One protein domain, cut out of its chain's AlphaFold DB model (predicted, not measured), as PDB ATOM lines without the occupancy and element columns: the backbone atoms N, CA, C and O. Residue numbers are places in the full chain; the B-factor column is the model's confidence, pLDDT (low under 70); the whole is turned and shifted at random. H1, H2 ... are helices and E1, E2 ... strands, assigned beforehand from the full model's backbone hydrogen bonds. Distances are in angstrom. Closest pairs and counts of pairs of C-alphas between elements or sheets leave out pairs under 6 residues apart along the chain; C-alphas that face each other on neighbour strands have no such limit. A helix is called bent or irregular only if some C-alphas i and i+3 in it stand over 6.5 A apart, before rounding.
ATOM      1  N   TYR A  24     155.921 127.178 148.348       79.88
ATOM      2  CA  TYR A  24     157.369 127.380 148.356       79.88
ATOM      3  C   TYR A  24     157.791 128.100 147.076       79.88
ATOM      4  O   TYR A  24     157.494 127.629 145.977       79.88
ATOM      5  N   GLU A  25     158.462 129.242 147.202       83.69
ATOM      6  CA  GLU A  25     158.983 129.994 146.058       83.69
ATOM      7  C   GLU A  25     160.391 129.498 145.707       83.69
ATOM      8  O   GLU A  25     161.291 129.489 146.543       83.69
ATOM      9  N   LEU A  26     160.566 129.061 144.462       80.19
ATOM     10  CA  LEU A  26     161.857 128.687 143.896       80.19
ATOM     11  C   LEU A  26     162.670 129.941 143.554       80.19
ATOM     12  O   LEU A  26     162.115 131.006 143.291       80.19
ATOM     13  N   GLU A  27     163.991 129.795 143.465       74.69
ATOM     14  CA  GLU A  27     164.911 130.908 143.166       74.69
ATOM     15  C   GLU A  27     164.652 131.591 141.811       74.69
ATOM     16  O   GLU A  27     165.046 132.736 141.596       74.69
ATOM     17  N   ASP A  28     163.955 130.917 140.895       76.50
ATOM     18  CA  ASP A  28     163.563 131.455 139.593       76.50
ATOM     19  C   ASP A  28     162.189 132.154 139.583       76.50
ATOM     20  O   ASP A  28     161.711 132.570 138.522       76.50
ATOM     21  N   GLY A  29     161.553 132.300 140.750       78.62
ATOM     22  CA  GLY A  29     160.267 132.973 140.938       78.62
ATOM     23  C   GLY A  29     159.039 132.105 140.650       78.62
ATOM     24  O   GLY A  29     157.918 132.618 140.628       78.62
ATOM     25  N   ARG A  30     159.208 130.798 140.401       81.25
ATOM     26  CA  ARG A  30     158.084 129.852 140.334       81.25
ATOM     27  C   ARG A  30     157.635 129.443 141.735       81.25
ATOM     28  O   ARG A  30     158.453 129.276 142.627       81.25
ATOM     29  N   VAL A  31     156.336 129.206 141.906       82.75
ATOM     30  CA  VAL A  31     155.755 128.805 143.196       82.75
ATOM     31  C   VAL A  31     155.297 127.353 143.138       82.75
ATOM     32  O   VAL A  31     154.457 126.988 142.316       82.75
ATOM     33  N   LEU A  32     155.835 126.536 144.036       81.62
ATOM     34  CA  LEU A  32     155.389 125.177 144.300       81.62
ATOM     35  C   LEU A  32     154.212 125.219 145.264       81.62
ATOM     36  O   LEU A  32     154.330 125.735 146.373       81.62
ATOM     37  N   ARG A  33     153.079 124.653 144.853       80.31
ATOM     38  CA  ARG A  33     151.877 124.579 145.683       80.31
ATOM     39  C   ARG A  33     151.696 123.175 146.209       80.31
ATOM     40  O   ARG A  33     151.535 122.239 145.430       80.31
ATOM     41  N   PHE A  34     151.658 123.039 147.525       78.25
ATOM     42  CA  PHE A  34     151.428 121.750 148.146       78.25
ATOM     43  C   PHE A  34     149.928 121.459 148.175       78.25
ATOM     44  O   PHE A  34     149.119 122.229 148.700       78.25
ATOM     45  N   ALA A  35     149.555 120.332 147.581       68.75
ATOM     46  CA  ALA A  35     148.229 119.762 147.652       68.75
ATOM     47  C   ALA A  35     147.913 119.389 149.115       68.75
ATOM     48  O   ALA A  35     148.660 118.677 149.776       68.75
ATOM     49  N   ASP A  36     146.804 119.940 149.608       62.62
ATOM     50  CA  ASP A  36     146.232 119.881 150.962       62.62
ATOM     51  C   ASP A  36     146.816 118.820 151.948       62.62
ATOM     52  O   ASP A  36     146.743 117.609 151.703       62.62
ATOM     53  N   PRO A  37     147.277 119.233 153.146       53.69
ATOM     54  CA  PRO A  37     147.905 118.364 154.155       53.69
ATOM     55  C   PRO A  37     147.000 117.279 154.748       53.69
ATOM     56  O   PRO A  37     147.479 116.382 155.445       53.69
ATOM     57  N   LYS A  38     145.689 117.284 154.468       52.62
ATOM     58  CA  LYS A  38     144.802 116.192 154.903       52.62
ATOM     59  C   LYS A  38     145.154 114.844 154.280       52.62
ATOM     60  O   LYS A  38     144.852 113.825 154.894       52.62
ATOM     61  N   GLY A  39     145.783 114.831 153.103       50.47
ATOM     62  CA  GLY A  39     146.277 113.602 152.476       50.47
ATOM     63  C   GLY A  39     147.525 113.035 153.159       50.47
ATOM     64  O   GLY A  39     147.694 111.818 153.202       50.47
ATOM     65  N   LEU A  40     148.360 113.904 153.744       54.53
ATOM     66  CA  LEU A  40     149.619 113.521 154.392       54.53
ATOM     67  C   LEU A  40     149.564 113.372 155.900       54.53
ATOM     68  O   LEU A  40     150.498 112.819 156.470       54.53
ATOM     69  N   HIS A  41     148.469 113.767 156.543       50.56
ATOM     70  CA  HIS A  41     148.285 113.585 157.985       50.56
ATOM     71  C   HIS A  41     148.469 112.129 158.467       50.56
ATOM     72  O   HIS A  41     148.557 111.897 159.670       50.56
ATOM     73  N   LEU A  42     148.514 111.164 157.540       47.06
ATOM     74  CA  LEU A  42     148.712 109.738 157.787       47.06
ATOM     75  C   LEU A  42     150.046 109.175 157.277       47.06
ATOM     76  O   LEU A  42     150.320 108.024 157.581       47.06
ATOM     77  N   LYS A  43     150.855 109.932 156.520       53.97
ATOM     78  CA  LYS A  43     152.182 109.490 156.072       53.97
ATOM     79  C   LYS A  43     153.241 110.300 156.798       53.97
ATOM     80  O   LYS A  43     153.545 111.433 156.438       53.97
ATOM     81  N   THR A  44     153.806 109.705 157.836       56.97
ATOM     82  CA  THR A  44     154.905 110.319 158.589       56.97
ATOM     83  C   THR A  44     156.133 110.452 157.671       56.97
ATOM     84  O   THR A  44     156.335 109.590 156.819       56.97
ATOM     85  N   LEU A  45     157.026 111.436 157.873       56.09
ATOM     86  CA  LEU A  45     158.338 111.505 157.185       56.09
ATOM     87  C   LEU A  45     159.075 110.145 157.170       56.09
ATOM     88  O   LEU A  45     159.756 109.809 156.206       56.09
ATOM     89  N   LYS A  46     158.893 109.324 158.216       56.94
ATOM     90  CA  LYS A  46     159.395 107.941 158.298       56.94
ATOM     91  C   LYS A  46     158.853 107.004 157.212       56.94
ATOM     92  O   LYS A  46     159.605 106.170 156.723       56.94
ATOM     93  N   GLU A  47     157.582 107.118 156.844       58.28
ATOM     94  CA  GLU A  47     156.979 106.321 155.768       58.28
ATOM     95  C   GLU A  47     157.401 106.835 154.393       58.28
ATOM     96  O   GLU A  47     157.590 106.038 153.476       58.28
ATOM     97  N   LEU A  48     157.631 108.147 154.264       61.09
ATOM     98  CA  LEU A  48     158.167 108.730 153.033       61.09
ATOM     99  C   LEU A  48     159.614 108.277 152.776       61.09
ATOM    100  O   LEU A  48     159.955 107.969 151.641       61.09
ATOM    101  N   ARG A  49     160.431 108.134 153.832       58.75
ATOM    102  CA  ARG A  49     161.804 107.593 153.755       58.75
ATOM    103  C   ARG A  49     161.874 106.120 153.322       58.75
ATOM    104  O   ARG A  49     162.939 105.668 152.918       58.75
ATOM    105  N   GLY A  50     160.783 105.362 153.456       60.91
ATOM    106  CA  GLY A  50     160.717 103.948 153.065       60.91
ATOM    107  C   GLY A  50     160.135 103.697 151.670       60.91
ATOM    108  O   GLY A  50     160.232 102.576 151.175       60.91
ATOM    109  N   GLY A  51     159.511 104.708 151.059       66.50
ATOM    110  CA  GLY A  51     158.907 104.637 149.727       66.50
ATOM    111  C   GLY A  51     159.712 105.389 148.669       66.50
ATOM    112  O   GLY A  51     160.734 106.001 148.969       66.50
ATOM    113  N   ASP A  52     159.231 105.360 147.426       75.94
ATOM    114  CA  ASP A  52     159.811 106.172 146.359       75.94
ATOM    115  C   ASP A  52     159.546 107.662 146.633       75.94
ATOM    116  O   ASP A  52     158.408 108.098 146.842       75.94
ATOM    117  N   ILE A  53     160.622 108.445 146.687       71.75
ATOM    118  CA  ILE A  53     160.571 109.865 147.031       71.75
ATOM    119  C   ILE A  53     159.798 110.678 145.984       71.75
ATOM    120  O   ILE A  53     159.138 111.658 146.334       71.75
ATOM    121  N   HIS A  54     159.804 110.241 144.723       76.69
ATOM    122  CA  HIS A  54     159.100 110.909 143.638       76.69
ATOM    123  C   HIS A  54     157.591 110.713 143.735       76.69
ATOM    124  O   HIS A  54     156.859 111.688 143.603       76.69
ATOM    125  N   ASP A  55     157.121 109.503 144.043       76.38
ATOM    126  CA  ASP A  55     155.687 109.244 144.249       76.38
ATOM    127  C   ASP A  55     155.133 110.055 145.428       76.38
ATOM    128  O   ASP A  55     154.009 110.565 145.402       76.38
ATOM    129  N   ASN A  56     155.944 110.200 146.473       74.00
ATOM    130  CA  ASN A  56     155.607 110.986 147.651       74.00
ATOM    131  C   ASN A  56     155.535 112.485 147.343       74.00
ATOM    132  O   ASN A  56     154.568 113.142 147.732       74.00
ATOM    133  N   LEU A  57     156.518 113.015 146.614       76.38
ATOM    134  CA  LEU A  57     156.513 114.399 146.145       76.38
ATOM    135  C   LEU A  57     155.362 114.682 145.184       76.38
ATOM    136  O   LEU A  57     154.714 115.715 145.300       76.38
ATOM    137  N   LEU A  58     155.070 113.763 144.267       79.50
ATOM    138  CA  LEU A  58     153.958 113.888 143.333       79.50
ATOM    139  C   LEU A  58     152.617 113.950 144.071       79.50
ATOM    140  O   LEU A  58     151.754 114.757 143.729       79.50
ATOM    141  N   ALA A  59     152.446 113.141 145.120       74.56
ATOM    142  CA  ALA A  59     151.265 113.200 145.977       74.56
ATOM    143  C   ALA A  59     151.174 114.509 146.785       74.56
ATOM    144  O   ALA A  59     150.071 114.986 147.045       74.56
ATOM    145  N   LEU A  60     152.321 115.082 147.168       74.31
ATOM    146  CA  LEU A  60     152.439 116.318 147.947       74.31
ATOM    147  C   LEU A  60     152.209 117.585 147.134       74.31
ATOM    148  O   LEU A  60     151.534 118.493 147.592       74.31
ATOM    149  N   LEU A  61     152.810 117.666 145.958       78.00
ATOM    150  CA  LEU A  61     152.846 118.851 145.104       78.00
ATOM    151  C   LEU A  61     151.748 118.806 144.032       78.00
ATOM    152  O   LEU A  61     151.382 119.818 143.436       78.00
ATOM    153  N   GLY A  62     151.205 117.615 143.773       79.62
ATOM    154  CA  GLY A  62     150.437 117.352 142.566       79.62
ATOM    155  C   GLY A  62     151.327 117.366 141.320       79.62
ATOM    156  O   GLY A  62     152.475 117.804 141.349       79.62
ATOM    157  N   GLN A  63     150.777 116.891 140.202       83.06
ATOM    158  CA  GLN A  63     151.516 116.743 138.941       83.06
ATOM    159  C   GLN A  63     152.186 118.045 138.484       83.06
ATOM    160  O   GLN A  63     153.366 118.046 138.161       83.06
ATOM    161  N   GLU A  64     151.456 119.163 138.513       84.69
ATOM    162  CA  GLU A  64     151.952 120.441 137.998       84.69
ATOM    163  C   GLU A  64     153.154 120.967 138.797       84.69
ATOM    164  O   GLU A  64     154.190 121.271 138.212       84.69
ATOM    165  N   SER A  65     153.064 121.022 140.131       83.62
ATOM    166  CA  SER A  65     154.185 121.510 140.948       83.62
ATOM    167  C   SER A  65     155.327 120.488 141.021       83.62
ATOM    168  O   SER A  65     156.488 120.881 141.101       83.62
ATOM    169  N   TYR A  66     155.034 119.187 140.927       85.25
ATOM    170  CA  TYR A  66     156.062 118.151 140.816       85.25
ATOM    171  C   TYR A  66     156.892 118.305 139.535       85.25
ATOM    172  O   TYR A  66     158.118 118.293 139.605       85.25
ATOM    173  N   ASP A  67     156.252 118.512 138.382       86.31
ATOM    174  CA  ASP A  67     156.965 118.708 137.115       86.31
ATOM    175  C   ASP A  67     157.823 119.982 137.146       86.31
ATOM    176  O   ASP A  67     158.937 119.993 136.622       86.31
ATOM    177  N   LEU A  68     157.349 121.048 137.804       85.69
ATOM    178  CA  LEU A  68     158.139 122.268 137.994       85.69
ATOM    179  C   LEU A  68     159.368 122.033 138.873       85.69
ATOM    180  O   LEU A  68     160.437 122.544 138.540       85.69
ATOM    181  N   LEU A  69     159.216 121.265 139.955       83.50
ATOM    182  CA  LEU A  69     160.310 120.885 140.841       83.50
ATOM    183  C   LEU A  69     161.329 120.007 140.097       83.50
ATOM    184  O   LEU A  69     162.511 120.317 140.081       83.50
ATOM    185  N   MET A  70     160.880 118.958 139.407       83.50
ATOM    186  CA  MET A  70     161.760 118.044 138.667       83.50
ATOM    187  C   MET A  70     162.425 118.682 137.441       83.50
ATOM    188  O   MET A  70     163.441 118.184 136.960       83.50
ATOM    189  N   ALA A  71     161.869 119.780 136.922       84.38
ATOM    190  CA  ALA A  71     162.492 120.572 135.868       84.38
ATOM    191  C   ALA A  71     163.675 121.419 136.370       84.38
ATOM    192  O   ALA A  71     164.399 121.978 135.543       84.38
ATOM    193  N   GLN A  72     163.868 121.545 137.687       79.94
ATOM    194  CA  GLN A  72     165.024 122.237 138.241       79.94
ATOM    195  C   GLN A  72     166.253 121.318 138.206       79.94
ATOM    196  O   GLN A  72     166.220 120.222 138.769       79.94
ATOM    197  N   PRO A  73     167.364 121.753 137.589       72.00
ATOM    198  CA  PRO A  73     168.578 120.942 137.489       72.00
ATOM    199  C   PRO A  73     169.268 120.709 138.842       72.00
ATOM    200  O   PRO A  73     170.124 119.834 138.941       72.00
ATOM    201  N   GLU A  74     168.906 121.485 139.865       72.44
ATOM    202  CA  GLU A  74     169.517 121.485 141.200       72.44
ATOM    203  C   GLU A  74     168.678 120.744 142.253       72.44
ATOM    204  O   GLU A  74     169.054 120.698 143.422       72.44
ATOM    205  N   VAL A  75     167.556 120.131 141.861       74.56
ATOM    206  CA  VAL A  75     166.757 119.327 142.793       74.56
ATOM    207  C   VAL A  75     167.422 117.973 142.992       74.56
ATOM    208  O   VAL A  75     167.319 117.065 142.167       74.56
ATOM    209  N   ASP A  76     168.109 117.850 144.122       77.38
ATOM    210  CA  ASP A  76     168.663 116.600 144.619       77.38
ATOM    211  C   ASP A  76     167.849 116.049 145.804       77.38
ATOM    212  O   ASP A  76     166.891 116.654 146.293       77.38
ATOM    213  N   ILE A  77     168.227 114.857 146.272       71.31
ATOM    214  CA  ILE A  77     167.574 114.207 147.417       71.31
ATOM    215  C   ILE A  77     167.658 115.076 148.684       71.31
ATOM    216  O   ILE A  77     166.714 115.071 149.471       71.31
ATOM    217  N   TYR A  78     168.737 115.840 148.878       76.75
ATOM    218  CA  TYR A  78     168.917 116.684 150.061       76.75
ATOM    219  C   TYR A  78     167.985 117.897 150.040       76.75
ATOM    220  O   TYR A  78     167.392 118.227 151.066       76.75
ATOM    221  N   PHE A  79     167.805 118.522 148.876       80.62
ATOM    222  CA  PHE A  79     166.828 119.585 148.670       80.62
ATOM    223  C   PHE A  79     165.418 119.089 148.992       80.62
ATOM    224  O   PHE A  79     164.663 119.740 149.714       80.62
ATOM    225  N   VAL A  80     165.073 117.898 148.500       75.75
ATOM    226  CA  VAL A  80     163.770 117.289 148.761       75.75
ATOM    227  C   VAL A  80     163.576 116.993 150.248       75.75
ATOM    228  O   VAL A  80     162.513 117.292 150.788       75.75
ATOM    229  N   GLU A  81     164.576 116.435 150.933       75.19
ATOM    230  CA  GLU A  81     164.498 116.204 152.379       75.19
ATOM    231  C   GLU A  81     164.292 117.512 153.160       75.19
ATOM    232  O   GLU A  81     163.439 117.550 154.048       75.19
ATOM    233  N   ALA A  82     165.007 118.584 152.801       78.75
ATOM    234  CA  ALA A  82     164.860 119.899 153.426       78.75
ATOM    235  C   ALA A  82     163.461 120.497 153.194       78.75
ATOM    236  O   ALA A  82     162.818 120.971 154.130       78.75
ATOM    237  N   LEU A  83     162.945 120.402 151.966       77.31
ATOM    238  CA  LEU A  83     161.606 120.868 151.606       77.31
ATOM    239  C   LEU A  83     160.511 120.131 152.401       77.31
ATOM    240  O   LEU A  83     159.545 120.736 152.870       77.31
ATOM    241  N   LEU A  84     160.664 118.817 152.584       74.94
ATOM    242  CA  LEU A  84     159.745 118.005 153.383       74.94
ATOM    243  C   LEU A  84     159.822 118.332 154.882       74.94
ATOM    244  O   LEU A  84     158.797 118.292 155.567       74.94
ATOM    245  N   GLU A  85     161.008 118.648 155.404       75.44
ATOM    246  CA  GLU A  85     161.194 119.095 156.788       75.44
ATOM    247  C   GLU A  85     160.523 120.455 157.040       75.44
ATOM    248  O   GLU A  85     159.835 120.630 158.052       75.44
ATOM    249  N   GLU A  86     160.644 121.389 156.096       76.19
ATOM    250  CA  GLU A  86     159.995 122.700 156.168       76.19
ATOM    251  C   GLU A  86     158.465 122.570 156.127       76.19
ATOM    252  O   GLU A  86     157.769 123.120 156.985       76.19
ATOM    253  N   TYR A  87     157.940 121.736 155.223       73.56
ATOM    254  CA  TYR A  87     156.518 121.384 155.172       73.56
ATOM    255  C   TYR A  87     156.019 120.770 156.494       73.56
ATOM    256  O   TYR A  87     154.968 121.149 157.021       73.56
ATOM    257  N   ASN A  88     156.788 119.837 157.065       71.56
ATOM    258  CA  ASN A  88     156.471 119.171 158.331       71.56
ATOM    259  C   ASN A  88     156.450 120.151 159.520       71.56
ATOM    260  O   ASN A  88     155.602 120.036 160.412       71.56
ATOM    261  N   THR A  89     157.358 121.129 159.507       69.38
ATOM    262  CA  THR A  89     157.438 122.217 160.489       69.38
ATOM    263  C   THR A  89     156.253 123.174 160.351       69.38
ATOM    264  O   THR A  89     155.609 123.503 161.347       69.38
ATOM    265  N   HIS A  90     155.904 123.571 159.124       68.25
ATOM    266  CA  HIS A  90     154.812 124.509 158.851       68.25
ATOM    267  C   HIS A  90     153.434 123.956 159.246       68.25
ATOM    268  O   HIS A  90     152.606 124.668 159.815       68.25
ATOM    269  N   HIS A  91     153.188 122.668 158.997       65.06
ATOM    270  CA  HIS A  91     151.927 122.012 159.351       65.06
ATOM    271  C   HIS A  91     151.908 121.384 160.755       65.06
ATOM    272  O   HIS A  91     150.892 120.809 161.151       65.06
ATOM    273  N   GLY A  92     152.981 121.545 161.539       53.56
ATOM    274  CA  GLY A  92     153.002 121.213 162.965       53.56
ATOM    275  C   GLY A  92     152.912 119.719 163.281       53.56
ATOM    276  O   GLY A  92     152.323 119.351 164.296       53.56
TER     277      GLY A  92
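AT A GLANCE: This is residues 24 to 92 of the 98 residues of an uncharacterized protein of Micromonospora fluostatini (UniProt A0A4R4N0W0). A helix sharply kinked into a V, H2, makes one side of a small domain, and a single straight helix, H3, runs alongside its first arm H2a, near it but without close contact. The opening turn with the short strand E1 sits beside the second arm H2b, and the very short helix H1 lies at the other end, close to both H2a and H3, with a long link from E1 leading to it. The printed part has 69 residues with one named strand and three named helices in the order E1, H1, H2, H3; the class is mostly helix, and E1 pairs with no named strand. The whole is compact, with a radius of gyration of the C-alphas of 11.4 A, and only just elongated, its C-alphas spanning 31 by 21 by 20 A.

HOW THE PARTS SIT: From the first printed residue, residues 24 to 25 pair antiparallel with residues 31 to 32 of the strand E1, residues 31 to 33. A long link of 11 residues joins E1 to the helix H1, residues 45 to 48, and the two are apart. A tight link of 4 residues joins H1 to the helix H2, residues 53 to 70, which by its hydrogen bonds was assigned as one helix but is bent: C-alphas 60 and 63 are 9.1 A apart. Its arms are H2a, residues 53 to 60, and H2b, residues 63 to 70; residues 61 and 62 belong to neither. The arms touch only at the corner by their link, and only just, with 3 pairs of C-alphas within 8 A; the closest are those of Leu 58 and Tyr 66, 5.4 A apart. They run opposite ways at a steep tilt of 42 degrees. H2b and E1 have 6 pairs of C-alphas within 8 A, the closest being those of Ser 65 and Leu 32 at 5.1 A. H1 and H2a are close but not clearly touching, the closest C-alphas being those of Leu 48 and Asn 56 at 6.4 A. A short link of 6 residues leads from H2 to the helix H3, residues 77 to 90, and H2b and H3 are apart. H2a and H3 are near each other, with 11 pairs of C-alphas within 10 A and no pair within 8 A. H1 and H3 are close but not clearly touching, the closest C-alphas being those of Leu 45 and Leu 84 at 7.7 A. Also apart are E1 and H2a, E1 and H3, and H1 and H2b. In H2a, H2b and H3 every O i to N i+4 pair is within hydrogen-bond range; H1, with 4 residues, is too short for such a pair, and its one O i to N i+3 pair is within range.

IN THESE COORDINATES: E1 begins at C-alpha 31, printed at (155.755, 128.805, 143.196), and spans 6.3 A to C-alpha 33. H1 spans 5.0 A. H2a spans 10.4 A from C-alpha 53 at (160.571, 109.865, 147.031), and H2b spans 10.3 A. H3 spans 20.0 A and ends at C-alpha 90, at (154.812, 124.509, 158.851).

THE WHOLE: The two C-alphas farthest apart are those of Asp 28 and Leu 42, at 32.0 A, while those of Tyr 24 and Gly 92 are 16.4 A apart. The printed part has no cut, and the link from E1 to H1 is the long one. The mean pLDDT of the printed part is 72.2; 21 residues are under 70, namely 35 to 51 and 89 to 92, and H1 has a mean of 58.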